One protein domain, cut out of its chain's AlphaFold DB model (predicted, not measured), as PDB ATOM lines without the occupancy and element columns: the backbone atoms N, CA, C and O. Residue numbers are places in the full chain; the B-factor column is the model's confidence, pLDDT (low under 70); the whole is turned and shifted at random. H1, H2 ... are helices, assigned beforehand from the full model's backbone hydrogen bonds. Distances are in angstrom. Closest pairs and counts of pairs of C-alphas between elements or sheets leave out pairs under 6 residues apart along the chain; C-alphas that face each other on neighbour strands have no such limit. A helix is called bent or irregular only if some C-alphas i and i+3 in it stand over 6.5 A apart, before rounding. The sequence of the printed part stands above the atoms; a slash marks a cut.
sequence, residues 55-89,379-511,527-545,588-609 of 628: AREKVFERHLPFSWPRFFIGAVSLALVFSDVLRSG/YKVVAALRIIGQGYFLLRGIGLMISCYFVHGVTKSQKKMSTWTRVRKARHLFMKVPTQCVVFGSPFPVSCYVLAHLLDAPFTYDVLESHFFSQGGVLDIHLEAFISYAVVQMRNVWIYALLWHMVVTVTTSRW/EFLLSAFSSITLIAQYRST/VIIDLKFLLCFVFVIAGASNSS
ATOM      1  N   ALA A  55     165.563 -30.268 -11.315       60.22
ATOM      2  CA  ALA A  55     164.189 -29.892 -11.631       60.22
ATOM      3  C   ALA A  55     163.958 -28.388 -11.414       60.22
ATOM      4  O   ALA A  55     163.391 -27.728 -12.282       60.22
ATOM      5  N   ARG A  56     164.463 -27.824 -10.306       58.91
ATOM      6  CA  ARG A  56     164.415 -26.380 -10.034       58.91
ATOM      7  C   ARG A  56     165.166 -25.577 -11.088       58.91
ATOM      8  O   ARG A  56     164.635 -24.581 -11.554       58.91
ATOM      9  N   GLU A  57     166.350 -26.016 -11.506       58.22
ATOM     10  CA  GLU A  57     167.137 -25.357 -12.554       58.22
ATOM     11  C   GLU A  57     166.358 -25.277 -13.876       58.22
ATOM     12  O   GLU A  57     166.234 -24.197 -14.451       58.22
ATOM     13  N   LYS A  58     165.703 -26.373 -14.290       60.12
ATOM     14  CA  LYS A  58     164.825 -26.388 -15.476       60.12
ATOM     15  C   LYS A  58     163.602 -25.475 -15.343       60.12
ATOM     16  O   LYS A  58     163.182 -24.875 -16.329       60.12
ATOM     17  N   VAL A  59     163.021 -25.371 -14.146       57.38
ATOM     18  CA  VAL A  59     161.901 -24.459 -13.851       57.38
ATOM     19  C   VAL A  59     162.376 -23.002 -13.913       57.38
ATOM     20  O   VAL A  59     161.757 -22.190 -14.595       57.38
ATOM     21  N   PHE A  60     163.512 -22.665 -13.302       56.25
ATOM     22  CA  PHE A  60     164.088 -21.318 -13.370       56.25
ATOM     23  C   PHE A  60     164.437 -20.903 -14.803       56.25
ATOM     24  O   PHE A  60     164.160 -19.768 -15.189       56.25
ATOM     25  N   GLU A  61     164.997 -21.803 -15.614       59.22
ATOM     26  CA  GLU A  61     165.293 -21.507 -17.020       59.22
ATOM     27  C   GLU A  61     164.039 -21.326 -17.881       59.22
ATOM     28  O   GLU A  61     164.040 -20.468 -18.762       59.22
ATOM     29  N   ARG A  62     162.959 -22.072 -17.612       58.41
ATOM     30  CA  ARG A  62     161.681 -21.913 -18.329       58.41
ATOM     31  C   ARG A  62     160.903 -20.665 -17.918       58.41
ATOM     32  O   ARG A  62     160.273 -20.053 -18.773       58.41
ATOM     33  N   HIS A  63     160.920 -20.300 -16.638       56.88
ATOM     34  CA  HIS A  63     160.041 -19.254 -16.101       56.88
ATOM     35  C   HIS A  63     160.702 -17.871 -15.974       56.88
ATOM     36  O   HIS A  63     159.995 -16.867 -15.902       56.88
ATOM     37  N   LEU A  64     162.039 -17.782 -15.999       60.25
ATOM     38  CA  LEU A  64     162.791 -16.519 -15.948       60.25
ATOM     39  C   LEU A  64     163.826 -16.446 -17.092       60.25
ATOM     40  O   LEU A  64     165.040 -16.493 -16.847       60.25
ATOM     41  N   PRO A  65     163.375 -16.340 -18.361       67.19
ATOM     42  CA  PRO A  65     164.281 -16.124 -19.481       67.19
ATOM     43  C   PRO A  65     165.017 -14.793 -19.311       67.19
ATOM     44  O   PRO A  65     164.438 -13.779 -18.906       67.19
ATOM     45  N   PHE A  66     166.313 -14.797 -19.622       67.94
ATOM     46  CA  PHE A  66     167.114 -13.581 -19.590       67.94
ATOM     47  C   PHE A  66     166.599 -12.605 -20.653       67.94
ATOM     48  O   PHE A  66     166.479 -12.955 -21.825       67.94
ATOM     49  N   SER A  67     166.297 -11.381 -20.233       74.56
ATOM     50  CA  SER A  67     165.808 -10.313 -21.099       74.56
ATOM     51  C   SER A  67     166.759  -9.132 -20.981       74.56
ATOM     52  O   SER A  67     166.900  -8.558 -19.902       74.56
ATOM     53  N   TRP A  68     167.404  -8.767 -22.092       77.56
ATOM     54  CA  TRP A  68     168.287  -7.600 -22.157       77.56
ATOM     55  C   TRP A  68     167.592  -6.308 -21.693       77.56
ATOM     56  O   TRP A  68     168.167  -5.624 -20.852       77.56
ATOM     57  N   PRO A  69     166.349  -5.998 -22.123       76.56
ATOM     58  CA  PRO A  69     165.612  -4.847 -21.602       76.56
ATOM     59  C   PRO A  69     165.426  -4.869 -20.082       76.56
ATOM     60  O   PRO A  69     165.717  -3.878 -19.420       76.56
ATOM     61  N   ARG A  70     165.002  -6.006 -19.505       72.81
ATOM     62  CA  ARG A  70     164.836  -6.128 -18.043       72.81
ATOM     63  C   ARG A  70     166.157  -5.935 -17.311       72.81
ATOM     64  O   ARG A  70     166.193  -5.268 -16.287       72.81
ATOM     65  N   PHE A  71     167.239  -6.475 -17.866       76.12
ATOM     66  CA  PHE A  71     168.575  -6.304 -17.316       76.12
ATOM     67  C   PHE A  71     169.014  -4.833 -17.322       76.12
ATOM     68  O   PHE A  71     169.435  -4.335 -16.281       76.12
ATOM     69  N   PHE A  72     168.895  -4.127 -18.451       79.94
ATOM     70  CA  PHE A  72     169.291  -2.718 -18.529       79.94
ATOM     71  C   PHE A  72     168.457  -1.840 -17.597       79.94
ATOM     72  O   PHE A  72     169.024  -1.057 -16.838       79.94
ATOM     73  N   ILE A  73     167.131  -2.007 -17.598       78.81
ATOM     74  CA  ILE A  73     166.251  -1.226 -16.724       78.81
ATOM     75  C   ILE A  73     166.552  -1.553 -15.258       78.81
ATOM     76  O   ILE A  73     166.741  -0.640 -14.464       78.81
ATOM     77  N   GLY A  74     166.693  -2.831 -14.905       78.12
ATOM     78  CA  GLY A  74     167.031  -3.252 -13.547       78.12
ATOM     79  C   GLY A  74     168.387  -2.725 -13.067       78.12
ATOM     80  O   GLY A  74     168.501  -2.244 -11.940       78.12
ATOM     81  N   ALA A  75     169.413  -2.749 -13.920       81.31
ATOM     82  CA  ALA A  75     170.728  -2.197 -13.596       81.31
ATOM     83  C   ALA A  75     170.660  -0.682 -13.350       81.31
ATOM     84  O   ALA A  75     171.228  -0.197 -12.370       81.31
ATOM     85  N   VAL A  76     169.922   0.052 -14.187       82.25
ATOM     86  CA  VAL A  76     169.683   1.490 -14.002       82.25
ATOM     87  C   VAL A  76     168.891   1.749 -12.719       82.25
ATOM     88  O   VAL A  76     169.279   2.608 -11.935       82.25
ATOM     89  N   SER A  77     167.835   0.982 -12.442       80.69
ATOM     90  CA  SER A  77     167.051   1.109 -11.207       80.69
ATOM     91  C   SER A  77     167.896   0.862  -9.958       80.69
ATOM     92  O   SER A  77     167.816   1.635  -9.007       80.69
ATOM     93  N   LEU A  78     168.752  -0.163  -9.961       82.94
ATOM     94  CA  LEU A  78     169.682  -0.421  -8.859       82.94
ATOM     95  C   LEU A  78     170.701   0.707  -8.702       82.94
ATOM     96  O   LEU A  78     170.954   1.131  -7.579       82.94
ATOM     97  N   ALA A  79     171.250   1.228  -9.802       84.12
ATOM     98  CA  ALA A  79     172.159   2.369  -9.750       84.12
ATOM     99  C   ALA A  79     171.472   3.616  -9.163       84.12
ATOM    100  O   ALA A  79     172.056   4.303  -8.326       84.12
ATOM    101  N   LEU A  80     170.219   3.883  -9.541       83.31
ATOM    102  CA  LEU A  80     169.433   5.006  -9.022       83.31
ATOM    103  C   LEU A  80     169.121   4.860  -7.528       83.31
ATOM    104  O   LEU A  80     169.249   5.833  -6.791       83.31
ATOM    105  N   VAL A  81     168.768   3.654  -7.072       83.50
ATOM    106  CA  VAL A  81     168.528   3.381  -5.645       83.50
ATOM    107  C   VAL A  81     169.835   3.479  -4.858       83.50
ATOM    108  O   VAL A  81     169.890   4.166  -3.847       83.50
ATOM    109  N   PHE A  82     170.927   2.874  -5.332       85.62
ATOM    110  CA  PHE A  82     172.223   2.915  -4.641       85.62
ATOM    111  C   PHE A  82     172.892   4.297  -4.634       85.62
ATOM    112  O   PHE A  82     173.731   4.560  -3.771       85.62
ATOM    113  N   SER A  83     172.493   5.196  -5.531       84.94
ATOM    114  CA  SER A  83     172.941   6.592  -5.534       84.94
ATOM    115  C   SER A  83     171.955   7.558  -4.875       84.94
ATOM    116  O   SER A  83     172.238   8.750  -4.846       84.94
ATOM    117  N   ASP A  84     170.833   7.091  -4.318       84.06
ATOM    118  CA  ASP A  84     169.749   7.960  -3.844       84.06
ATOM    119  C   ASP A  84     170.220   9.046  -2.863       84.06
ATOM    120  O   ASP A  84     170.021  10.232  -3.124       84.06
ATOM    121  N   VAL A  85     170.922   8.672  -1.789       83.38
ATOM    122  CA  VAL A  85     171.431   9.631  -0.789       83.38
ATOM    123  C   VAL A  85     172.503  10.560  -1.364       83.38
ATOM    124  O   VAL A  85     172.512  11.748  -1.053       83.38
ATOM    125  N   LEU A  86     173.383  10.042  -2.228       81.12
ATOM    126  CA  LEU A  86     174.441  10.836  -2.865       81.12
ATOM    127  C   LEU A  86     173.867  11.878  -3.831       81.12
ATOM    128  O   LEU A  86     174.396  12.975  -3.952       81.12
ATOM    129  N   ARG A  87     172.782  11.521  -4.518       78.56
ATOM    130  CA  ARG A  87     172.161  12.318  -5.572       78.56
ATOM    131  C   ARG A  87     171.122  13.300  -5.043       78.56
ATOM    132  O   ARG A  87     170.940  14.358  -5.624       78.56
ATOM    133  N   SER A  88     170.399  12.925  -3.991       73.25
ATOM    134  CA  SER A  88     169.230  13.668  -3.502       73.25
ATOM    135  C   SER A  88     169.413  14.272  -2.105       73.25
ATOM    136  O   SER A  88     168.506  14.935  -1.594       73.25
ATOM    137  N   GLY A  89     170.578  14.047  -1.491       81.62
ATOM    138  CA  GLY A  89     170.942  14.578  -0.186       81.62
ATOM    139  C   GLY A  89     170.281  13.865   0.998       81.62
ATOM    140  O   GLY A  89     169.281  13.147   0.893       81.62
ATOM    141  N   TYR A 379     166.394  17.472  10.827       90.38
ATOM    142  CA  TYR A 379     167.498  17.107   9.933       90.38
ATOM    143  C   TYR A 379     168.248  15.848  10.375       90.38
ATOM    144  O   TYR A 379     168.419  14.918   9.589       90.38
ATOM    145  N   LYS A 380     168.665  15.782  11.647       91.94
ATOM    146  CA  LYS A 380     169.455  14.653  12.172       91.94
ATOM    147  C   LYS A 380     168.698  13.327  12.079       91.94
ATOM    148  O   LYS A 380     169.296  12.304  11.755       91.94
ATOM    149  N   VAL A 381     167.393  13.353  12.347       92.38
ATOM    150  CA  VAL A 381     166.530  12.166  12.292       92.38
ATOM    151  C   VAL A 381     166.347  11.722  10.843       92.38
ATOM    152  O   VAL A 381     166.563  10.551  10.533       92.38
ATOM    153  N   VAL A 382     166.021  12.655   9.943       91.25
ATOM    154  CA  VAL A 382     165.842  12.371   8.509       91.25
ATOM    155  C   VAL A 382     167.134  11.825   7.895       91.25
ATOM    156  O   VAL A 382     167.108  10.792   7.223       91.25
ATOM    157  N   ALA A 383     168.272  12.456   8.192       92.88
ATOM    158  CA  ALA A 383     169.579  12.023   7.719       92.88
ATOM    159  C   ALA A 383     169.920  10.610   8.210       92.88
ATOM    160  O   ALA A 383     170.314   9.762   7.409       92.88
ATOM    161  N   ALA A 384     169.711  10.320   9.499       94.38
ATOM    162  CA  ALA A 384     169.955   8.993  10.058       94.38
ATOM    163  C   ALA A 384     169.076   7.920   9.397       94.38
ATOM    164  O   ALA A 384     169.591   6.884   8.979       94.38
ATOM    165  N   LEU A 385     167.772   8.178   9.240       94.00
ATOM    166  CA  LEU A 385     166.840   7.248   8.593       94.00
ATOM    167  C   LEU A 385     167.265   6.921   7.156       94.00
ATOM    168  O   LEU A 385     167.286   5.749   6.774       94.00
ATOM    169  N   ARG A 386     167.660   7.934   6.377       92.12
ATOM    170  CA  ARG A 386     168.135   7.745   4.998       92.12
ATOM    171  C   ARG A 386     169.450   6.989   4.930       92.12
ATOM    172  O   ARG A 386     169.561   6.051   4.151       92.12
ATOM    173  N   ILE A 387     170.429   7.352   5.758       93.31
ATOM    174  CA  ILE A 387     171.739   6.687   5.775       93.31
ATOM    175  C   ILE A 387     171.593   5.217   6.187       93.31
ATOM    176  O   ILE A 387     172.176   4.345   5.545       93.31
ATOM    177  N   ILE A 388     170.784   4.921   7.210       94.56
ATOM    178  CA  ILE A 388     170.533   3.547   7.669       94.56
ATOM    179  C   ILE A 388     169.803   2.740   6.589       94.56
ATOM    180  O   ILE A 388     170.229   1.629   6.263       94.56
ATOM    181  N   GLY A 389     168.735   3.296   6.004       91.69
ATOM    182  CA  GLY A 389     167.997   2.652   4.916       91.69
ATOM    183  C   GLY A 389     168.891   2.361   3.707       91.69
ATOM    184  O   GLY A 389     168.905   1.239   3.195       91.69
ATOM    185  N   GLN A 390     169.709   3.336   3.310       91.56
ATOM    186  CA  GLN A 390     170.638   3.214   2.192       91.56
ATOM    187  C   GLN A 390     171.753   2.202   2.455       91.56
ATOM    188  O   GLN A 390     172.049   1.358   1.607       91.56
ATOM    189  N   GLY A 391     172.349   2.243   3.648       92.44
ATOM    190  CA  GLY A 391     173.352   1.272   4.077       92.44
ATOM    191  C   GLY A 391     172.801  -0.152   4.042       92.44
ATOM    192  O   GLY A 391     173.465  -1.062   3.547       92.44
ATOM    193  N   TYR A 392     171.549  -0.344   4.469       92.44
ATOM    194  CA  TYR A 392     170.879  -1.640   4.396       92.44
ATOM    195  C   TYR A 392     170.692  -2.121   2.949       92.44
ATOM    196  O   TYR A 392     170.947  -3.292   2.655       92.44
ATOM    197  N   PHE A 393     170.296  -1.241   2.021       89.25
ATOM    198  CA  PHE A 393     170.185  -1.598   0.602       89.25
ATOM    199  C   PHE A 393     171.521  -2.027  -0.001       89.25
ATOM    200  O   PHE A 393     171.577  -3.049  -0.690       89.25
ATOM    201  N   LEU A 394     172.596  -1.296   0.299       89.06
ATOM    202  CA  LEU A 394     173.943  -1.636  -0.156       89.06
ATOM    203  C   LEU A 394     174.393  -2.992   0.399       89.06
ATOM    204  O   LEU A 394     174.825  -3.855  -0.366       89.06
ATOM    205  N   LEU A 395     174.220  -3.223   1.704       91.31
ATOM    206  CA  LEU A 395     174.550  -4.499   2.343       91.31
ATOM    207  C   LEU A 395     173.766  -5.662   1.731       91.31
ATOM    208  O   LEU A 395     174.333  -6.727   1.494       91.31
ATOM    209  N   ARG A 396     172.483  -5.466   1.415       89.06
ATOM    210  CA  ARG A 396     171.663  -6.492   0.763       89.06
ATOM    211  C   ARG A 396     172.095  -6.755  -0.677       89.06
ATOM    212  O   ARG A 396     172.141  -7.914  -1.082       89.06
ATOM    213  N   GLY A 397     172.426  -5.714  -1.441       87.12
ATOM    214  CA  GLY A 397     172.952  -5.851  -2.801       87.12
ATOM    215  C   GLY A 397     174.270  -6.627  -2.825       87.12
ATOM    216  O   GLY A 397     174.413  -7.594  -3.577       87.12
ATOM    217  N   ILE A 398     175.198  -6.269  -1.933       88.56
ATOM    218  CA  ILE A 398     176.474  -6.974  -1.744       88.56
ATOM    219  C   ILE A 398     176.223  -8.414  -1.277       88.56
ATOM    220  O   ILE A 398     176.786  -9.353  -1.838       88.56
ATOM    221  N   GLY A 399     175.330  -8.619  -0.308       88.81
ATOM    222  CA  GLY A 399     174.953  -9.943   0.190       88.81
ATOM    223  C   GLY A 399     174.351 -10.839  -0.894       88.81
ATOM    224  O   GLY A 399     174.683 -12.023  -0.967       88.81
ATOM    225  N   LEU A 400     173.526 -10.285  -1.788       87.38
ATOM    226  CA  LEU A 400     172.973 -11.007  -2.934       87.38
ATOM    227  C   LEU A 400     174.071 -11.397  -3.934       87.38
ATOM    228  O   LEU A 400     174.106 -12.545  -4.380       87.38
ATOM    229  N   MET A 401     175.000 -10.484  -4.240       85.38
ATOM    230  CA  MET A 401     176.170 -10.769  -5.083       85.38
ATOM    231  C   MET A 401     177.037 -11.892  -4.497       85.38
ATOM    232  O   MET A 401     177.387 -12.844  -5.199       85.38
ATOM    233  N   ILE A 402     177.338 -11.813  -3.198       87.31
ATOM    234  CA  ILE A 402     178.111 -12.821  -2.464       87.31
ATOM    235  C   ILE A 402     177.378 -14.171  -2.466       87.31
ATOM    236  O   ILE A 402     177.984 -15.208  -2.740       87.31
ATOM    237  N   SER A 403     176.062 -14.173  -2.241       85.19
ATOM    238  CA  SER A 403     175.238 -15.388  -2.261       85.19
ATOM    239  C   SER A 403     175.260 -16.061  -3.636       85.19
ATOM    240  O   SER A 403     175.490 -17.267  -3.729       85.19
ATOM    241  N   CYS A 404     175.121 -15.288  -4.721       83.69
ATOM    242  CA  CYS A 404     175.222 -15.805  -6.090       83.69
ATOM    243  C   CYS A 404     176.601 -16.424  -6.378       83.69
ATOM    244  O   CYS A 404     176.705 -17.404  -7.118       83.69
ATOM    245  N   TYR A 405     177.667 -15.881  -5.780       84.19
ATOM    246  CA  TYR A 405     179.016 -16.430  -5.892       84.19
ATOM    247  C   TYR A 405     179.177 -17.765  -5.150       84.19
ATOM    248  O   TYR A 405     179.710 -18.724  -5.719       84.19
ATOM    249  N   PHE A 406     178.682 -17.859  -3.911       82.62
ATOM    250  CA  PHE A 406     178.815 -19.065  -3.090       82.62
ATOM    251  C   PHE A 406     177.908 -20.221  -3.527       82.62
ATOM    252  O   PHE A 406     178.320 -21.374  -3.398       82.62
ATOM    253  N   VAL A 407     176.739 -19.959  -4.125       79.69
ATOM    254  CA  VAL A 407     175.847 -21.009  -4.670       79.69
ATOM    255  C   VAL A 407     176.575 -21.917  -5.672       79.69
ATOM    256  O   VAL A 407     176.387 -23.132  -5.674       79.69
ATOM    257  N   HIS A 408     177.485 -21.361  -6.475       69.75
ATOM    258  CA  HIS A 408     178.301 -22.120  -7.430       69.75
ATOM    259  C   HIS A 408     179.606 -22.690  -6.834       69.75
ATOM    260  O   HIS A 408     180.432 -23.243  -7.562       69.75
ATOM    261  N   GLY A 409     179.829 -22.529  -5.526       63.03
ATOM    262  CA  GLY A 409     180.971 -23.081  -4.792       63.03
ATOM    263  C   GLY A 409     180.682 -24.397  -4.061       63.03
ATOM    264  O   GLY A 409     181.618 -25.144  -3.794       63.03
ATOM    265  N   VAL A 410     179.410 -24.696  -3.767       57.38
ATOM    266  CA  VAL A 410     178.988 -25.813  -2.892       57.38
ATOM    267  C   VAL A 410     178.665 -27.104  -3.664       57.38
ATOM    268  O   VAL A 410     178.417 -28.151  -3.070       57.38
ATOM    269  N   THR A 411     178.706 -27.090  -4.998       55.38
ATOM    270  CA  THR A 411     178.481 -28.287  -5.821       55.38
ATOM    271  C   THR A 411     179.639 -29.283  -5.667       55.38
ATOM    272  O   THR A 411     180.608 -29.268  -6.418       55.38
ATOM    273  N   LYS A 412     179.510 -30.194  -4.693       49.06
ATOM    274  CA  LYS A 412     180.481 -31.247  -4.324       49.06
ATOM    275  C   LYS A 412     180.835 -32.251  -5.439       49.06
ATOM    276  O   LYS A 412     181.651 -33.133  -5.204       49.06
ATOM    277  N   SER A 413     180.248 -32.154  -6.636       50.47
ATOM    278  CA  SER A 413     180.269 -33.248  -7.621       50.47
ATOM    279  C   SER A 413     181.029 -32.975  -8.928       50.47
ATOM    280  O   SER A 413     181.231 -33.908  -9.696       50.47
ATOM    281  N   GLN A 414     181.534 -31.766  -9.207       49.12
ATOM    282  CA  GLN A 414     182.347 -31.553 -10.417       49.12
ATOM    283  C   GLN A 414     183.605 -30.722 -10.159       49.12
ATOM    284  O   GLN A 414     183.603 -29.819  -9.329       49.12
ATOM    285  N   LYS A 415     184.681 -31.101 -10.871       54.94
ATOM    286  CA  LYS A 415     186.036 -30.513 -10.912       54.94
ATOM    287  C   LYS A 415     186.062 -29.046 -10.468       54.94
ATOM    288  O   LYS A 415     185.266 -28.267 -10.985       54.94
ATOM    289  N   LYS A 416     187.005 -28.677  -9.577       56.97
ATOM    290  CA  LYS A 416     187.241 -27.298  -9.094       56.97
ATOM    291  C   LYS A 416     187.022 -26.294 -10.234       56.97
ATOM    292  O   LYS A 416     187.878 -26.135 -11.100       56.97
ATOM    293  N   MET A 417     185.848 -25.662 -10.260       66.00
ATOM    294  CA  MET A 417     185.525 -24.673 -11.283       66.00
ATOM    295  C   MET A 417     186.502 -23.505 -11.167       66.00
ATOM    296  O   MET A 417     186.733 -23.007 -10.065       66.00
ATOM    297  N   SER A 418     187.033 -23.048 -12.303       75.88
ATOM    298  CA  SER A 418     187.869 -21.846 -12.359       75.88
ATOM    299  C   SER A 418     187.129 -20.646 -11.758       75.88
ATOM    300  O   SER A 418     185.944 -20.427 -12.049       75.88
ATOM    301  N   THR A 419     187.836 -19.846 -10.952       77.44
ATOM    302  CA  THR A 419     187.317 -18.638 -10.289       77.44
ATOM    303  C   THR A 419     186.627 -17.705 -11.284       77.44
ATOM    304  O   THR A 419     185.531 -17.220 -11.014       77.44
ATOM    305  N   TRP A 420     187.189 -17.544 -12.485       77.06
ATOM    306  CA  TRP A 420     186.603 -16.724 -13.550       77.06
ATOM    307  C   TRP A 420     185.244 -17.248 -14.032       77.06
ATOM    308  O   TRP A 420     184.288 -16.492 -14.215       77.06
ATOM    309  N   THR A 421     185.125 -18.568 -14.184       77.19
ATOM    310  CA  THR A 421     183.866 -19.202 -14.605       77.19
ATOM    311  C   THR A 421     182.806 -19.074 -13.513       77.19
ATOM    312  O   THR A 421     181.636 -18.840 -13.813       77.19
ATOM    313  N   ARG A 422     183.213 -19.167 -12.241       77.88
ATOM    314  CA  ARG A 422     182.329 -18.956 -11.090       77.88
ATOM    315  C   ARG A 422     181.814 -17.518 -11.030       77.88
ATOM    316  O   ARG A 422     180.606 -17.333 -10.935       77.88
ATOM    317  N   VAL A 423     182.691 -16.521 -11.165       80.00
ATOM    318  CA  VAL A 423     182.305 -15.099 -11.208       80.00
ATOM    319  C   VAL A 423     181.356 -14.824 -12.376       80.00
ATOM    320  O   VAL A 423     180.334 -14.167 -12.195       80.00
ATOM    321  N   ARG A 424     181.627 -15.383 -13.564       80.94
ATOM    322  CA  ARG A 424     180.752 -15.219 -14.735       80.94
ATOM    323  C   ARG A 424     179.353 -15.800 -14.502       80.94
ATOM    324  O   ARG A 424     178.372 -15.136 -14.835       80.94
ATOM    325  N   LYS A 425     179.253 -17.006 -13.925       78.06
ATOM    326  CA  LYS A 425     177.959 -17.632 -13.595       78.06
ATOM    327  C   LYS A 425     177.224 -16.880 -12.482       78.06
ATOM    328  O   LYS A 425     176.035 -16.621 -12.629       78.06
ATOM    329  N   ALA A 426     177.935 -16.444 -11.443       80.19
ATOM    330  CA  ALA A 426     177.380 -15.650 -10.348       80.19
ATOM    331  C   ALA A 426     176.816 -14.309 -10.830       80.19
ATOM    332  O   ALA A 426     175.693 -13.958 -10.486       80.19
ATOM    333  N   ARG A 427     177.554 -13.598 -11.693       79.31
ATOM    334  CA  ARG A 427     177.076 -12.369 -12.337       79.31
ATOM    335  C   ARG A 427     175.810 -12.633 -13.144       79.31
ATOM    336  O   ARG A 427     174.849 -11.891 -13.023       79.31
ATOM    337  N   HIS A 428     175.797 -13.689 -13.954       79.19
ATOM    338  CA  HIS A 428     174.630 -14.041 -14.761       79.19
ATOM    339  C   HIS A 428     173.402 -14.383 -13.901       79.19
ATOM    340  O   HIS A 428     172.294 -13.984 -14.243       79.19
ATOM    341  N   LEU A 429     173.597 -15.075 -12.773       77.56
ATOM    342  CA  LEU A 429     172.530 -15.355 -11.815       77.56
ATOM    343  C   LEU A 429     172.026 -14.074 -11.146       77.56
ATOM    344  O   LEU A 429     170.821 -13.859 -11.115       77.56
ATOM    345  N   PHE A 430     172.929 -13.203 -10.690       79.44
ATOM    346  CA  PHE A 430     172.569 -11.905 -10.119       79.44
ATOM    347  C   PHE A 430     171.723 -11.075 -11.092       79.44
ATOM    348  O   PHE A 430     170.694 -10.543 -10.697       79.44
ATOM    349  N   MET A 431     172.080 -11.059 -12.382       74.75
ATOM    350  CA  MET A 431     171.309 -10.347 -13.411       74.75
ATOM    351  C   MET A 431     169.935 -10.958 -13.715       74.75
ATOM    352  O   MET A 431     169.120 -10.309 -14.364       74.75
ATOM    353  N   LYS A 432     169.667 -12.197 -13.288       76.38
ATOM    354  CA  LYS A 432     168.342 -12.827 -13.396       76.38
ATOM    355  C   LYS A 432     167.457 -12.563 -12.177       76.38
ATOM    356  O   LYS A 432     166.254 -12.800 -12.261       76.38
ATOM    357  N   VAL A 433     168.028 -12.129 -11.051       76.81
ATOM    358  CA  VAL A 433     167.249 -11.844  -9.842       76.81
ATOM    359  C   VAL A 433     166.446 -10.558 -10.067       76.81
ATOM    360  O   VAL A 433     167.049  -9.533 -10.389       76.81
ATOM    361  N   PRO A 434     165.112 -10.575  -9.881       75.25
ATOM    362  CA  PRO A 434     164.297  -9.371  -9.991       75.25
ATOM    363  C   PRO A 434     164.792  -8.287  -9.035       75.25
ATOM    364  O   PRO A 434     164.996  -8.534  -7.842       75.25
ATOM    365  N   THR A 435     164.955  -7.069  -9.539       76.44
ATOM    366  CA  THR A 435     165.549  -5.972  -8.758       76.44
ATOM    367  C   THR A 435     164.685  -5.563  -7.567       76.44
ATOM    368  O   THR A 435     165.201  -5.225  -6.497       76.44
ATOM    369  N   GLN A 436     163.368  -5.732  -7.689       74.31
ATOM    370  CA  GLN A 436     162.413  -5.557  -6.596       74.31
ATOM    371  C   GLN A 436     162.712  -6.421  -5.369       74.31
ATOM    372  O   GLN A 436     162.420  -5.997  -4.254       74.31
ATOM    373  N   CYS A 437     163.321  -7.603  -5.523       76.00
ATOM    374  CA  CYS A 437     163.681  -8.435  -4.375       76.00
ATOM    375  C   CYS A 437     164.732  -7.758  -3.488       76.00
ATOM    376  O   CYS A 437     164.756  -7.996  -2.282       76.00
ATOM    377  N   VAL A 438     165.587  -6.906  -4.058       80.25
ATOM    378  CA  VAL A 438     166.570  -6.126  -3.297       80.25
ATOM    379  C   VAL A 438     165.905  -4.888  -2.696       80.25
ATOM    380  O   VAL A 438     166.030  -4.657  -1.493       80.25
ATOM    381  N   VAL A 439     165.154  -4.145  -3.516       79.25
ATOM    382  CA  VAL A 439     164.612  -2.816  -3.176       79.25
ATOM    383  C   VAL A 439     163.348  -2.883  -2.309       79.25
ATOM    384  O   VAL A 439     163.256  -2.217  -1.287       79.25
ATOM    385  N   PHE A 440     162.376  -3.719  -2.664       80.69
ATOM    386  CA  PHE A 440     161.100  -3.849  -1.944       80.69
ATOM    387  C   PHE A 440     160.978  -5.176  -1.195       80.69
ATOM    388  O   PHE A 440     159.952  -5.477  -0.609       80.69
ATOM    389  N   GLY A 441     162.006  -6.025  -1.198       79.19
ATOM    390  CA  GLY A 441     161.908  -7.337  -0.559       79.19
ATOM    391  C   GLY A 441     162.039  -7.317   0.966       79.19
ATOM    392  O   GLY A 441     162.122  -8.384   1.559       79.19
ATOM    393  N   SER A 442     162.236  -6.159   1.607       86.25
ATOM    394  CA  SER A 442     162.369  -6.037   3.067       86.25
ATOM    395  C   SER A 442     161.609  -4.798   3.529       86.25
ATOM    396  O   SER A 442     161.856  -3.722   2.983       86.25
ATOM    397  N   PRO A 443     160.737  -4.921   4.543       88.88
ATOM    398  CA  PRO A 443     159.971  -3.789   5.045       88.88
ATOM    399  C   PRO A 443     160.840  -2.797   5.825       88.88
ATOM    400  O   PRO A 443     160.446  -1.651   5.984       88.88
ATOM    401  N   PHE A 444     162.015  -3.203   6.318       91.69
ATOM    402  CA  PHE A 444     162.860  -2.345   7.152       91.69
ATOM    403  C   PHE A 444     163.371  -1.086   6.425       91.69
ATOM    404  O   PHE A 444     163.019   0.011   6.858       91.69
ATOM    405  N   PRO A 445     164.134  -1.184   5.315       90.56
ATOM    406  CA  PRO A 445     164.614   0.009   4.620       90.56
ATOM    407  C   PRO A 445     163.455   0.828   4.035       90.56
ATOM    408  O   PRO A 445     163.505   2.053   4.067       90.56
ATOM    409  N   VAL A 446     162.375   0.170   3.589       91.12
ATOM    410  CA  VAL A 446     161.150   0.848   3.136       91.12
ATOM    411  C   VAL A 446     160.563   1.705   4.258       91.12
ATOM    412  O   VAL A 446     160.291   2.879   4.038       91.12
ATOM    413  N   SER A 447     160.432   1.170   5.474       92.31
ATOM    414  CA  SER A 447     159.948   1.925   6.636       92.31
ATOM    415  C   SER A 447     160.859   3.098   6.996       92.31
ATOM    416  O   SER A 447     160.349   4.173   7.304       92.31
ATOM    417  N   CYS A 448     162.187   2.943   6.917       93.38
ATOM    418  CA  CYS A 448     163.119   4.055   7.133       93.38
ATOM    419  C   CYS A 448     162.871   5.200   6.140       93.38
ATOM    420  O   CYS A 448     162.754   6.357   6.543       93.38
ATOM    421  N   TYR A 449     162.740   4.871   4.854       91.62
ATOM    422  CA  TYR A 449     162.459   5.846   3.805       91.62
ATOM    423  C   TYR A 449     161.067   6.468   3.919       91.62
ATOM    424  O   TYR A 449     160.922   7.666   3.691       91.62
ATOM    425  N   VAL A 450     160.059   5.693   4.324       90.94
ATOM    426  CA  VAL A 450     158.720   6.218   4.606       90.94
ATOM    427  C   VAL A 450     158.757   7.203   5.762       90.94
ATOM    428  O   VAL A 450     158.240   8.300   5.611       90.94
ATOM    429  N   LEU A 451     159.378   6.862   6.891       90.19
ATOM    430  CA  LEU A 451     159.473   7.773   8.034       90.19
ATOM    431  C   LEU A 451     160.231   9.054   7.672       90.19
ATOM    432  O   LEU A 451     159.806  10.138   8.063       90.19
ATOM    433  N   ALA A 452     161.303   8.941   6.882       90.31
ATOM    434  CA  ALA A 452     162.016  10.102   6.361       90.31
ATOM    435  C   ALA A 452     161.111  10.967   5.465       90.31
ATOM    436  O   ALA A 452     161.074  12.175   5.660       90.31
ATOM    437  N   HIS A 453     160.350  10.351   4.549       88.25
ATOM    438  CA  HIS A 453     159.392  11.046   3.675       88.25
ATOM    439  C   HIS A 453     158.249  11.692   4.464       88.25
ATOM    440  O   HIS A 453     157.864  12.815   4.185       88.25
ATOM    441  N   LEU A 454     157.712  11.033   5.494       86.31
ATOM    442  CA  LEU A 454     156.667  11.607   6.354       86.31
ATOM    443  C   LEU A 454     157.141  12.871   7.093       86.31
ATOM    444  O   LEU A 454     156.312  13.722   7.420       86.31
ATOM    445  N   LEU A 455     158.445  12.970   7.368       87.25
ATOM    446  CA  LEU A 455     159.065  14.122   8.015       87.25
ATOM    447  C   LEU A 455     159.321  15.271   7.029       87.25
ATOM    448  O   LEU A 455     159.037  16.414   7.349       87.25
ATOM    449  N   ASP A 456     159.840  15.015   5.829       85.56
ATOM    450  CA  ASP A 456     160.215  16.107   4.919       85.56
ATOM    451  C   ASP A 456     159.189  16.414   3.818       85.56
ATOM    452  O   ASP A 456     159.258  17.491   3.220       85.56
ATOM    453  N   ALA A 457     158.208  15.543   3.565       83.50
ATOM    454  CA  ALA A 457     157.204  15.736   2.517       83.50
ATOM    455  C   ALA A 457     156.380  17.024   2.655       83.50
ATOM    456  O   ALA A 457     156.163  17.662   1.624       83.50
ATOM    457  N   PRO A 458     155.904  17.449   3.851       81.44
ATOM    458  CA  PRO A 458     155.151  18.695   3.966       81.44
ATOM    459  C   PRO A 458     155.949  19.885   3.429       81.44
ATOM    460  O   PRO A 458     155.461  20.582   2.546       81.44
ATOM    461  N   PHE A 459     157.184  20.057   3.912       83.31
ATOM    462  CA  PHE A 459     158.094  21.119   3.482       83.31
ATOM    463  C   PHE A 459     158.436  20.995   1.995       83.31
ATOM    464  O   PHE A 459     158.299  21.943   1.228       83.31
ATOM    465  N   THR A 460     158.819  19.794   1.572       82.19
ATOM    466  CA  THR A 460     159.260  19.517   0.206       82.19
ATOM    467  C   THR A 460     158.173  19.806  -0.823       82.19
ATOM    468  O   THR A 460     158.457  20.422  -1.844       82.19
ATOM    469  N   TYR A 461     156.923  19.401  -0.577       79.62
ATOM    470  CA  TYR A 461     155.834  19.686  -1.512       79.62
ATOM    471  C   TYR A 461     155.497  21.167  -1.610       79.62
ATOM    472  O   TYR A 461     155.046  21.599  -2.669       79.62
ATOM    473  N   ASP A 462     155.721  21.927  -0.544       79.25
ATOM    474  CA  ASP A 462     155.482  23.365  -0.539       79.25
ATOM    475  C   ASP A 462     156.581  24.142  -1.270       79.25
ATOM    476  O   ASP A 462     156.296  25.035  -2.060       79.25
ATOM    477  N   VAL A 463     157.839  23.729  -1.105       79.44
ATOM    478  CA  VAL A 463     158.959  24.258  -1.899       79.44
ATOM    479  C   VAL A 463     158.819  23.872  -3.371       79.44
ATOM    480  O   VAL A 463     158.982  24.699  -4.260       79.44
ATOM    481  N   LEU A 464     158.448  22.624  -3.666       78.00
ATOM    482  CA  LEU A 464     158.135  22.229  -5.040       78.00
ATOM    483  C   LEU A 464     156.990  23.086  -5.585       78.00
ATOM    484  O   LEU A 464     157.072  23.575  -6.705       78.00
ATOM    485  N   GLU A 465     155.943  23.316  -4.787       76.44
ATOM    486  CA  GLU A 465     154.861  24.228  -5.148       76.44
ATOM    487  C   GLU A 465     155.362  25.625  -5.500       76.44
ATOM    488  O   GLU A 465     154.879  26.178  -6.491       76.44
ATOM    489  N   SER A 466     156.336  26.157  -4.757       74.25
ATOM    490  CA  SER A 466     156.868  27.487  -5.022       74.25
ATOM    491  C   SER A 466     157.619  27.600  -6.344       74.25
ATOM    492  O   SER A 466     157.411  28.558  -7.087       74.25
ATOM    493  N   HIS A 467     158.384  26.576  -6.715       75.94
ATOM    494  CA  HIS A 467     159.099  26.551  -7.992       75.94
ATOM    495  C   HIS A 467     158.194  26.322  -9.213       75.94
ATOM    496  O   HIS A 467     158.572  26.659 -10.332       75.94
ATOM    497  N   PHE A 468     156.978  25.797  -9.023       72.38
ATOM    498  CA  PHE A 468     155.964  25.716 -10.082       72.38
ATOM    499  C   PHE A 468     155.086  26.990 -10.174       72.38
ATOM    500  O   PHE A 468     154.035  26.965 -10.831       72.38
ATOM    501  N   PHE A 469     155.466  28.113  -9.539       69.56
ATOM    502  CA  PHE A 469     154.763  29.388  -9.726       69.56
ATOM    503  C   PHE A 469     155.006  30.005 -11.102       69.56
ATOM    504  O   PHE A 469     156.130  30.125 -11.569       69.56
ATOM    505  N   SER A 470     153.918  30.420 -11.759       60.81
ATOM    506  CA  SER A 470     153.998  31.147 -13.024       60.81
ATOM    507  C   SER A 470     154.067  32.649 -12.755       60.81
ATOM    508  O   SER A 470     153.041  33.255 -12.416       60.81
ATOM    509  N   GLN A 471     155.234  33.260 -12.935       58.84
ATOM    510  CA  GLN A 471     155.377  34.710 -12.839       58.84
ATOM    511  C   GLN A 471     154.741  35.369 -14.068       58.84
ATOM    512  O   GLN A 471     155.046  35.026 -15.210       58.84
ATOM    513  N   GLY A 472     153.789  36.284 -13.856       58.31
ATOM    514  CA  GLY A 472     153.095  36.965 -14.958       58.31
ATOM    515  C   GLY A 472     152.364  36.028 -15.935       58.31
ATOM    516  O   GLY A 472     152.104  36.428 -17.070       58.31
ATOM    517  N   GLY A 473     152.059  34.795 -15.510       60.34
ATOM    518  CA  GLY A 473     151.413  33.763 -16.325       60.34
ATOM    519  C   GLY A 473     152.363  32.893 -17.157       60.34
ATOM    520  O   GLY A 473     151.877  32.059 -17.919       60.34
ATOM    521  N   VAL A 474     153.685  33.037 -17.014       63.19
ATOM    522  CA  VAL A 474     154.681  32.192 -17.697       63.19
ATOM    523  C   VAL A 474     155.337  31.258 -16.684       63.19
ATOM    524  O   VAL A 474     155.758  31.696 -15.618       63.19
ATOM    525  N   LEU A 475     155.380  29.964 -16.999       70.75
ATOM    526  CA  LEU A 475     156.113  28.961 -16.230       70.75
ATOM    527  C   LEU A 475     157.475  28.756 -16.900       70.75
ATOM    528  O   LEU A 475     157.518  28.216 -18.004       70.75
ATOM    529  N   ASP A 476     158.552  29.189 -16.251       67.38
ATOM    530  CA  ASP A 476     159.919  28.994 -16.739       67.38
ATOM    531  C   ASP A 476     160.629  27.962 -15.860       67.38
ATOM    532  O   ASP A 476     161.010  28.244 -14.727       67.38
ATOM    533  N   ILE A 477     160.724  26.722 -16.347       72.00
ATOM    534  CA  ILE A 477     161.402  25.635 -15.636       72.00
ATOM    535  C   ILE A 477     162.437  25.019 -16.565       72.00
ATOM    536  O   ILE A 477     162.106  24.400 -17.578       72.00
ATOM    537  N   HIS A 478     163.704  25.133 -16.175       81.38
ATOM    538  CA  HIS A 478     164.803  24.454 -16.847       81.38
ATOM    539  C   HIS A 478     164.737  22.934 -16.642       81.38
ATOM    540  O   HIS A 478     164.336  22.440 -15.587       81.38
ATOM    541  N   LEU A 479     165.194  22.174 -17.643       81.88
ATOM    542  CA  LEU A 479     165.155  20.706 -17.624       81.88
ATOM    543  C   LEU A 479     165.894  20.105 -16.415       81.88
ATOM    544  O   LEU A 479     165.426  19.134 -15.827       81.88
ATOM    545  N   GLU A 480     167.027  20.686 -16.024       83.69
ATOM    546  CA  GLU A 480     167.815  20.233 -14.870       83.69
ATOM    547  C   GLU A 480     167.052  20.390 -13.546       83.69
ATOM    548  O   GLU A 480     166.981  19.454 -12.740       83.69
ATOM    549  N   ALA A 481     166.413  21.548 -13.356       79.56
ATOM    550  CA  ALA A 481     165.561  21.814 -12.204       79.56
ATOM    551  C   ALA A 481     164.362  20.854 -12.194       79.56
ATOM    552  O   ALA A 481     164.090  20.215 -11.180       79.56
ATOM    553  N   PHE A 482     163.723  20.645 -13.351       82.88
ATOM    554  CA  PHE A 482     162.624  19.691 -13.495       82.88
ATOM    555  C   PHE A 482     163.021  18.262 -13.099       82.88
ATOM    556  O   PHE A 482     162.284  17.607 -12.364       82.88
ATOM    557  N   ILE A 483     164.185  17.774 -13.544       83.12
ATOM    558  CA  ILE A 483     164.677  16.438 -13.171       83.12
ATOM    559  C   ILE A 483     164.890  16.356 -11.656       83.12
ATOM    560  O   ILE A 483     164.476  15.377 -11.030       83.12
ATOM    561  N   SER A 484     165.483  17.387 -11.055       81.94
ATOM    562  CA  SER A 484     165.709  17.454  -9.606       81.94
ATOM    563  C   SER A 484     164.391  17.435  -8.824       81.94
ATOM    564  O   SER A 484     164.243  16.670  -7.868       81.94
ATOM    565  N   TYR A 485     163.388  18.185  -9.279       82.19
ATOM    566  CA  TYR A 485     162.045  18.191  -8.699       82.19
ATOM    567  C   TYR A 485     161.347  16.838  -8.840       82.19
ATOM    568  O   TYR A 485     160.794  16.315  -7.870       82.19
ATOM    569  N   ALA A 486     161.433  16.222 -10.021       82.38
ATOM    570  CA  ALA A 486     160.813  14.934 -10.294       82.38
ATOM    571  C   ALA A 486     161.384  13.818  -9.413       82.38
ATOM    572  O   ALA A 486     160.652  12.982  -8.884       82.38
ATOM    573  N   VAL A 487     162.698  13.834  -9.207       82.88
ATOM    574  CA  VAL A 487     163.410  12.923  -8.309       82.88
ATOM    575  C   VAL A 487     162.875  12.994  -6.888       82.88
ATOM    576  O   VAL A 487     162.671  11.963  -6.248       82.88
ATOM    577  N   VAL A 488     162.700  14.213  -6.388       81.31
ATOM    578  CA  VAL A 488     162.281  14.448  -5.014       81.31
ATOM    579  C   VAL A 488     160.815  14.055  -4.841       81.31
ATOM    580  O   VAL A 488     160.475  13.362  -3.883       81.31
ATOM    581  N   GLN A 489     159.961  14.394  -5.808       81.56
ATOM    582  CA  GLN A 489     158.549  14.020  -5.801       81.56
ATOM    583  C   GLN A 489     158.329  12.497  -5.895       81.56
ATOM    584  O   GLN A 489     157.438  11.960  -5.237       81.56
ATOM    585  N   MET A 490     159.160  11.774  -6.653       84.69
ATOM    586  CA  MET A 490     159.058  10.314  -6.781       84.69
ATOM    587  C   MET A 490     159.399   9.539  -5.492       84.69
ATOM    588  O   MET A 490     159.204   8.324  -5.434       84.69
ATOM    589  N   ARG A 491     159.834  10.205  -4.411       85.81
ATOM    590  CA  ARG A 491     160.001   9.576  -3.083       85.81
ATOM    591  C   ARG A 491     158.691   9.033  -2.504       85.81
ATOM    592  O   ARG A 491     158.717   8.142  -1.655       85.81
ATOM    593  N   ASN A 492     157.545   9.464  -3.025       86.19
ATOM    594  CA  ASN A 492     156.252   8.879  -2.687       86.19
ATOM    595  C   ASN A 492     156.126   7.376  -3.026       86.19
ATOM    596  O   ASN A 492     155.271   6.691  -2.461       86.19
ATOM    597  N   VAL A 493     157.016   6.830  -3.867       88.19
ATOM    598  CA  VAL A 493     157.102   5.389  -4.155       88.19
ATOM    599  C   VAL A 493     157.259   4.551  -2.884       88.19
ATOM    600  O   VAL A 493     156.741   3.436  -2.811       88.19
ATOM    601  N   TRP A 494     157.919   5.088  -1.853       89.38
ATOM    602  CA  TRP A 494     158.129   4.387  -0.588       89.38
ATOM    603  C   TRP A 494     156.823   4.198   0.187       89.38
ATOM    604  O   TRP A 494     156.605   3.134   0.768       89.38
ATOM    605  N   ILE A 495     155.912   5.177   0.123       88.56
ATOM    606  CA  ILE A 495     154.563   5.059   0.694       88.56
ATOM    607  C   ILE A 495     153.804   3.935  -0.007       88.56
ATOM    608  O   ILE A 495     153.193   3.089   0.648       88.56
ATOM    609  N   TYR A 496     153.891   3.874  -1.335       87.62
ATOM    610  CA  TYR A 496     153.231   2.833  -2.122       87.62
ATOM    611  C   TYR A 496     153.809   1.445  -1.825       87.62
ATOM    612  O   TYR A 496     153.055   0.483  -1.684       87.62
ATOM    613  N   ALA A 497     155.129   1.343  -1.648       88.62
ATOM    614  CA  ALA A 497     155.793   0.106  -1.250       88.62
ATOM    615  C   ALA A 497     155.347  -0.373   0.141       88.62
ATOM    616  O   ALA A 497     155.053  -1.558   0.314       88.62
ATOM    617  N   LEU A 498     155.236   0.526   1.127       89.62
ATOM    618  CA  LEU A 498     154.755   0.171   2.464       89.62
ATOM    619  C   LEU A 498     153.289  -0.275   2.446       89.62
ATOM    620  O   LEU A 498     152.955  -1.301   3.038       89.62
ATOM    621  N   LEU A 499     152.419   0.454   1.742       87.12
ATOM    622  CA  LEU A 499     151.017   0.059   1.572       87.12
ATOM    623  C   LEU A 499     150.911  -1.324   0.928       87.12
ATOM    624  O   LEU A 499     150.127  -2.159   1.376       87.12
ATOM    625  N   TRP A 500     151.743  -1.602  -0.074       86.25
ATOM    626  CA  TRP A 500     151.787  -2.915  -0.695       86.25
ATOM    627  C   TRP A 500     152.255  -4.013   0.272       86.25
ATOM    628  O   TRP A 500     151.630  -5.073   0.340       86.25
ATOM    629  N   HIS A 501     153.289  -3.761   1.079       86.88
ATOM    630  CA  HIS A 501     153.697  -4.684   2.143       86.88
ATOM    631  C   HIS A 501     152.553  -4.991   3.112       86.88
ATOM    632  O   HIS A 501     152.367  -6.153   3.482       86.88
ATOM    633  N   MET A 502     151.759  -3.985   3.487       86.38
ATOM    634  CA  MET A 502     150.577  -4.181   4.329       86.38
ATOM    635  C   MET A 502     149.532  -5.058   3.630       86.38
ATOM    636  O   MET A 502     149.045  -6.015   4.231       86.38
ATOM    637  N   VAL A 503     149.234  -4.805   2.351       84.81
ATOM    638  CA  VAL A 503     148.295  -5.619   1.558       84.81
ATOM    639  C   VAL A 503     148.756  -7.074   1.475       84.81
ATOM    640  O   VAL A 503     147.967  -7.975   1.763       84.81
ATOM    641  N   VAL A 504     150.023  -7.329   1.141       82.81
ATOM    642  CA  VAL A 504     150.575  -8.693   1.076       82.81
ATOM    643  C   VAL A 504     150.521  -9.367   2.441       82.81
ATOM    644  O   VAL A 504     150.103 -10.517   2.536       82.81
ATOM    645  N   THR A 505     150.874  -8.660   3.513       83.69
ATOM    646  CA  THR A 505     150.854  -9.216   4.874       83.69
ATOM    647  C   THR A 505     149.433  -9.578   5.310       83.69
ATOM    648  O   THR A 505     149.196 -10.673   5.820       83.69
ATOM    649  N   VAL A 506     148.456  -8.701   5.063       83.31
ATOM    650  CA  VAL A 506     147.040  -8.928   5.401       83.31
ATOM    651  C   VAL A 506     146.425 -10.040   4.550       83.31
ATOM    652  O   VAL A 506     145.695 -10.880   5.069       83.31
ATOM    653  N   THR A 507     146.704 -10.079   3.248       80.06
ATOM    654  CA  THR A 507     146.173 -11.126   2.356       80.06
ATOM    655  C   THR A 507     146.785 -12.486   2.669       80.06
ATOM    656  O   THR A 507     146.050 -13.459   2.819       80.06
ATOM    657  N   THR A 508     148.103 -12.541   2.864       75.88
ATOM    658  CA  THR A 508     148.828 -13.772   3.199       75.88
ATOM    659  C   THR A 508     148.405 -14.297   4.568       75.88
ATOM    660  O   THR A 508     148.092 -15.476   4.681       75.88
ATOM    661  N   SER A 509     148.292 -13.443   5.593       76.31
ATOM    662  CA  SER A 509     147.822 -13.859   6.928       76.31
ATOM    663  C   SER A 509     146.375 -14.361   6.924       76.31
ATOM    664  O   SER A 509     146.098 -15.422   7.480       76.31
ATOM    665  N   ARG A 510     145.451 -13.662   6.246       70.38
ATOM    666  CA  ARG A 510     144.056 -14.118   6.093       70.38
ATOM    667  C   ARG A 510     143.952 -15.434   5.323       70.38
ATOM    668  O   ARG A 510     143.039 -16.212   5.583       70.38
ATOM    669  N   TRP A 511     144.851 -15.667   4.371       66.12
ATOM    670  CA  TRP A 511     144.871 -16.877   3.553       66.12
ATOM    671  C   TRP A 511     145.516 -18.068   4.276       66.12
ATOM    672  O   TRP A 511     144.951 -19.160   4.261       66.12
ATOM    673  N   GLU A 527     157.392  -5.587 -12.006       65.88
ATOM    674  CA  GLU A 527     158.698  -4.997 -11.642       65.88
ATOM    675  C   GLU A 527     158.725  -3.450 -11.553       65.88
ATOM    676  O   GLU A 527     159.434  -2.883 -10.722       65.88
ATOM    677  N   PHE A 528     157.875  -2.762 -12.319       73.25
ATOM    678  CA  PHE A 528     157.863  -1.297 -12.422       73.25
ATOM    679  C   PHE A 528     156.527  -0.647 -12.061       73.25
ATOM    680  O   PHE A 528     156.357   0.550 -12.275       73.25
ATOM    681  N   LEU A 529     155.572  -1.402 -11.509       79.25
ATOM    682  CA  LEU A 529     154.229  -0.877 -11.251       79.25
ATOM    683  C   LEU A 529     154.247   0.295 -10.255       79.25
ATOM    684  O   LEU A 529     153.679   1.346 -10.528       79.25
ATOM    685  N   LEU A 530     154.955   0.137  -9.130       81.19
ATOM    686  CA  LEU A 530     155.049   1.175  -8.094       81.19
ATOM    687  C   LEU A 530     155.755   2.436  -8.611       81.19
ATOM    688  O   LEU A 530     155.331   3.550  -8.311       81.19
ATOM    689  N   SER A 531     156.800   2.262  -9.423       81.38
ATOM    690  CA  SER A 531     157.519   3.368 -10.059       81.38
ATOM    691  C   SER A 531     156.658   4.085 -11.100       81.38
ATOM    692  O   SER A 531     156.655   5.311 -11.143       81.38
ATOM    693  N   ALA A 532     155.872   3.348 -11.891       80.00
ATOM    694  CA  ALA A 532     154.917   3.938 -12.825       80.00
ATOM    695  C   ALA A 532     153.849   4.756 -12.079       80.00
ATOM    696  O   ALA A 532     153.578   5.895 -12.457       80.00
ATOM    697  N   PHE A 533     153.310   4.229 -10.975       81.12
ATOM    698  CA  PHE A 533     152.340   4.947 -10.136       81.12
ATOM    699  C   PHE A 533     152.932   6.227  -9.550       81.12
ATOM    700  O   PHE A 533     152.298   7.277  -9.586       81.12
ATOM    701  N   SER A 534     154.171   6.149  -9.068       84.50
ATOM    702  CA  SER A 534     154.923   7.307  -8.587       84.50
ATOM    703  C   SER A 534     155.125   8.361  -9.682       84.50
ATOM    704  O   SER A 534     154.851   9.533  -9.450       84.50
ATOM    705  N   SER A 535     155.483   7.963 -10.908       82.81
ATOM    706  CA  SER A 535     155.730   8.906 -12.013       82.81
ATOM    707  C   SER A 535     154.496   9.704 -12.455       82.81
ATOM    708  O   SER A 535     154.621  10.843 -12.902       82.81
ATOM    709  N   ILE A 536     153.289   9.155 -12.291       78.44
ATOM    710  CA  ILE A 536     152.039   9.840 -12.662       78.44
ATOM    711  C   ILE A 536     151.806  11.086 -11.803       78.44
ATOM    712  O   ILE A 536     151.209  12.057 -12.277       78.44
ATOM    713  N   THR A 537     152.310  11.109 -10.565       78.94
ATOM    714  CA  THR A 537     152.150  12.289  -9.707       78.94
ATOM    715  C   THR A 537     152.870  13.508 -10.278       78.94
ATOM    716  O   THR A 537     152.423  14.624 -10.024       78.94
ATOM    717  N   LEU A 538     153.897  13.325 -11.118       79.25
ATOM    718  CA  LEU A 538     154.571  14.412 -11.838       79.25
ATOM    719  C   LEU A 538     153.609  15.131 -12.790       79.25
ATOM    720  O   LEU A 538     153.507  16.354 -12.769       79.25
ATOM    721  N   ILE A 539     152.841  14.369 -13.579       76.19
ATOM    722  CA  ILE A 539     151.851  14.915 -14.523       76.19
ATOM    723  C   ILE A 539     150.747  15.644 -13.761       76.19
ATOM    724  O   ILE A 539     150.238  16.670 -14.202       76.19
ATOM    725  N   ALA A 540     150.383  15.146 -12.584       71.94
ATOM    726  CA  ALA A 540     149.325  15.749 -11.798       71.94
ATOM    727  C   ALA A 540     149.684  17.133 -11.222       71.94
ATOM    728  O   ALA A 540     148.777  17.911 -10.911       71.94
ATOM    729  N   GLN A 541     150.979  17.459 -11.116       74.56
ATOM    730  CA  GLN A 541     151.456  18.806 -10.778       74.56
ATOM    731  C   GLN A 541     151.524  19.745 -11.979       74.56
ATOM    732  O   GLN A 541     151.855  20.916 -11.804       74.56
ATOM    733  N   TYR A 542     151.186  19.266 -13.181       77.19
ATOM    734  CA  TYR A 542     151.138  20.113 -14.360       77.19
ATOM    735  C   TYR A 542     150.236  21.320 -14.110       77.19
ATOM    736  O   TYR A 542     149.083  21.198 -13.678       77.19
ATOM    737  N   ARG A 543     150.790  22.491 -14.401       77.69
ATOM    738  CA  ARG A 543     150.138  23.784 -14.281       77.69
ATOM    739  C   ARG A 543     149.869  24.330 -15.670       77.69
ATOM    740  O   ARG A 543     150.727  24.284 -16.546       77.69
ATOM    741  N   SER A 544     148.687  24.902 -15.844       75.88
ATOM    742  CA  SER A 544     148.337  25.675 -17.025       75.88
ATOM    743  C   SER A 544     147.547  26.897 -16.602       75.88
ATOM    744  O   SER A 544     146.667  26.830 -15.744       75.88
ATOM    745  N   THR A 545     147.822  28.018 -17.256       73.69
ATOM    746  CA  THR A 545     147.033  29.240 -17.106       73.69
ATOM    747  C   THR A 545     145.585  29.053 -17.563       73.69
ATOM    748  O   THR A 545     144.708  29.767 -17.087       73.69
ATOM    749  N   VAL A 588     151.658  14.080   2.762       72.25
ATOM    750  CA  VAL A 588     151.436  12.716   2.238       72.25
ATOM    751  C   VAL A 588     149.972  12.459   1.880       72.25
ATOM    752  O   VAL A 588     149.665  11.557   1.099       72.25
ATOM    753  N   ILE A 589     149.044  13.302   2.353       73.88
ATOM    754  CA  ILE A 589     147.658  13.256   1.875       73.88
ATOM    755  C   ILE A 589     147.585  13.440   0.355       73.88
ATOM    756  O   ILE A 589     146.727  12.843  -0.287       73.88
ATOM    757  N   ILE A 590     148.486  14.238  -0.227       72.25
ATOM    758  CA  ILE A 590     148.541  14.476  -1.670       72.25
ATOM    759  C   ILE A 590     148.884  13.162  -2.385       72.25
ATOM    760  O   ILE A 590     148.175  12.764  -3.310       72.25
ATOM    761  N   ASP A 591     149.883  12.433  -1.883       76.25
ATOM    762  CA  ASP A 591     150.290  11.125  -2.410       76.25
ATOM    763  C   ASP A 591     149.170  10.085  -2.345       76.25
ATOM    764  O   ASP A 591     148.963   9.326  -3.298       76.25
ATOM    765  N   LEU A 592     148.423  10.069  -1.237       75.75
ATOM    766  CA  LEU A 592     147.297   9.160  -1.043       75.75
ATOM    767  C   LEU A 592     146.112   9.520  -1.943       75.75
ATOM    768  O   LEU A 592     145.500   8.632  -2.536       75.75
ATOM    769  N   LYS A 593     145.791  10.812  -2.078       76.12
ATOM    770  CA  LYS A 593     144.722  11.269  -2.971       76.12
ATOM    771  C   LYS A 593     145.025  10.908  -4.428       76.12
ATOM    772  O   LYS A 593     144.118  10.470  -5.135       76.12
ATOM    773  N   PHE A 594     146.283  11.029  -4.863       75.19
ATOM    774  CA  PHE A 594     146.691  10.595  -6.201       75.19
ATOM    775  C   PHE A 594     146.564   9.094  -6.399       75.19
ATOM    776  O   PHE A 594     146.002   8.662  -7.406       75.19
ATOM    777  N   LEU A 595     147.011   8.310  -5.417       76.62
ATOM    778  CA  LEU A 595     146.851   6.863  -5.451       76.62
ATOM    779  C   LEU A 595     145.372   6.467  -5.556       76.62
ATOM    780  O   LEU A 595     145.025   5.639  -6.393       76.62
ATOM    781  N   LEU A 596     144.487   7.094  -4.774       76.44
ATOM    782  CA  LEU A 596     143.047   6.827  -4.824       76.44
ATOM    783  C   LEU A 596     142.443   7.164  -6.191       76.44
ATOM    784  O   LEU A 596     141.754   6.326  -6.769       76.44
ATOM    785  N   CYS A 597     142.728   8.351  -6.736       71.69
ATOM    786  CA  CYS A 597     142.222   8.745  -8.056       71.69
ATOM    787  C   CYS A 597     142.661   7.761  -9.138       71.69
ATOM    788  O   CYS A 597     141.868   7.380  -9.994       71.69
ATOM    789  N   PHE A 598     143.909   7.305  -9.074       71.81
ATOM    790  CA  PHE A 598     144.441   6.373 -10.050       71.81
ATOM    791  C   PHE A 598     143.845   4.964  -9.918       71.81
ATOM    792  O   PHE A 598     143.501   4.351 -10.927       71.81
ATOM    793  N   VAL A 599     143.633   4.475  -8.691       74.12
ATOM    794  CA  VAL A 599     142.899   3.221  -8.446       74.12
ATOM    795  C   VAL A 599     141.488   3.299  -9.032       74.12
ATOM    796  O   VAL A 599     141.061   2.354  -9.691       74.12
ATOM    797  N   PHE A 600     140.784   4.425  -8.870       72.88
ATOM    798  CA  PHE A 600     139.467   4.623  -9.482       72.88
ATOM    799  C   PHE A 600     139.520   4.660 -11.015       72.88
ATOM    800  O   PHE A 600     138.648   4.078 -11.655       72.88
ATOM    801  N   VAL A 601     140.540   5.286 -11.612       70.50
ATOM    802  CA  VAL A 601     140.725   5.305 -13.073       70.50
ATOM    803  C   VAL A 601     140.997   3.902 -13.615       70.50
ATOM    804  O   VAL A 601     140.359   3.504 -14.587       70.50
ATOM    805  N   ILE A 602     141.874   3.119 -12.974       69.81
ATOM    806  CA  ILE A 602     142.116   1.724 -13.377       69.81
ATOM    807  C   ILE A 602     140.841   0.896 -13.218       69.81
ATOM    808  O   ILE A 602     140.473   0.188 -14.149       69.81
ATOM    809  N   ALA A 603     140.155   1.000 -12.076       71.12
ATOM    810  CA  ALA A 603     138.924   0.256 -11.816       71.12
ATOM    811  C   ALA A 603     137.811   0.611 -12.825       71.12
ATOM    812  O   ALA A 603     137.082  -0.263 -13.299       71.12
ATOM    813  N   GLY A 604     137.701   1.889 -13.200       67.44
ATOM    814  CA  GLY A 604     136.776   2.369 -14.227       67.44
ATOM    815  C   GLY A 604     137.136   1.876 -15.630       67.44
ATOM    816  O   GLY A 604     136.256   1.433 -16.369       67.44
ATOM    817  N   ALA A 605     138.424   1.876 -15.981       63.56
ATOM    818  CA  ALA A 605     138.916   1.343 -17.251       63.56
ATOM    819  C   ALA A 605     138.732  -0.181 -17.349       63.56
ATOM    820  O   ALA A 605     138.333  -0.680 -18.400       63.56
ATOM    821  N   SER A 606     138.929  -0.921 -16.251       52.53
ATOM    822  CA  SER A 606     138.678  -2.367 -16.204       52.53
ATOM    823  C   SER A 606     137.195  -2.723 -16.317       52.53
ATOM    824  O   SER A 606     136.866  -3.768 -16.866       52.53
ATOM    825  N   ASN A 607     136.293  -1.850 -15.858       48.56
ATOM    826  CA  ASN A 607     134.847  -2.051 -16.007       48.56
ATOM    827  C   ASN A 607     134.328  -1.662 -17.401       48.56
ATOM    828  O   ASN A 607     133.263  -2.120 -17.805       48.56
ATOM    829  N   SER A 608     135.076  -0.839 -18.141       44.78
ATOM    830  CA  SER A 608     134.680  -0.303 -19.452       44.78
ATOM    831  C   SER A 608     135.275  -1.086 -20.629       44.78
ATOM    832  O   SER A 608     135.075  -0.725 -21.787       44.78
ATOM    833  N   SER A 609     136.038  -2.151 -20.377       33.59
ATOM    834  CA  SER A 609     136.658  -2.951 -21.430       33.59
ATOM    835  C   SER A 609     136.852  -4.400 -21.004       33.59
ATOM    836  O   SER A 609     137.791  -4.739 -20.289       33.59
TER     837      SER A 609
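AT A GLANCE: This is residues 55 to 89, 379 to 511, 527 to 545 and 588 to 609 of the 628 residues of an uncharacterized protein of Phytophthora parasitica P1569 (UniProt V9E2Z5). Two long helices, H4 and H8, stand apart with the arm H7a between them; H8 slants across H7a and has H9 on its other side, while H5 packs on one end of H4. The assembly is loose: the last residues of H8, 503 to 511, and residues 600 to 609, mostly H10, stick out, and H1 touches no other helix. The printed part has 209 residues with ten named helices, H1 to H10 in order, and no named strand: all helix. It is loose, with a radius of gyration of the C-alphas of 20.9 A, and spans 75 by 44 by 33 A.

IN THESE COORDINATES: Find C-alpha 479 at (165.155, 20.706, -17.624); from there H8 runs 47.7 A to C-alpha 511 at (144.871, -16.877, 3.553). It is neither bent nor irregular, but only just: C-alphas 489 and 492 are 6.4 A apart. H4, residues 379 to 407, is 41.7 A long, and H10, residues 588 to 607, 28.7 A, ending at (134.847, -2.051, -16.007). H7, residues 443 to 467, was assigned as one helix by its hydrogen bonds but is bent, with C-alphas 455 and 458 7.3 A apart; its arms are H7a, 443 to 455, and H7b, 458 to 467. Look for the others at residues 55 to 63 for H1, 68 to 82 for H2, 84 to 88 for H3, 419 to 430 for H5, 436 to 439 for H6 and 529 to 540 for H9.

HOW THE PARTS SIT: Look first at Val 450 and Trp 494, the closest C-alphas of H7a and H8 at 5.5 A; the two touch at a steep tilt of 50 degrees, opposite ways. H8 touches H9 at Val 493 and Ser 534, 5.3 A. H7b and H8, a hairpin, only just touch, with 3 pairs of C-alphas within 8 A, closest at Leu 464 and Tyr 485, 6.7 A. H9 and H10 only just touch, again with 3 pairs, closest at Thr 537 and Phe 594, 6.7 A. H4 is the hub, touching H2, H3, H5, H6 and H7a; its closest C-alphas to H7a are those of Gly 389 and Pro 445, 4.3 A apart, and to H5 those of Cys 404 and Ala 426, 4.8 A apart. Every O i to N i+4 pair is within hydrogen-bond range in H1 to H5, H7a, H7b and H10; H8 has 24 of 29, H9 5 of 8, and H6 is too short for one.

THE WHOLE: The farthest C-alphas, of Ser 413 and Gly 472, are 75.6 A apart. Cuts leave gaps of 11.0 A from C-alpha 89 to 379, 23.7 A from 511 to 527 and 25.8 A from 545 to 588. The links H4 to H5 and H7 to H8 are long. Mean pLDDT of the printed part is 77.8, with low stretches among them 55 to 66 and 408 to 417.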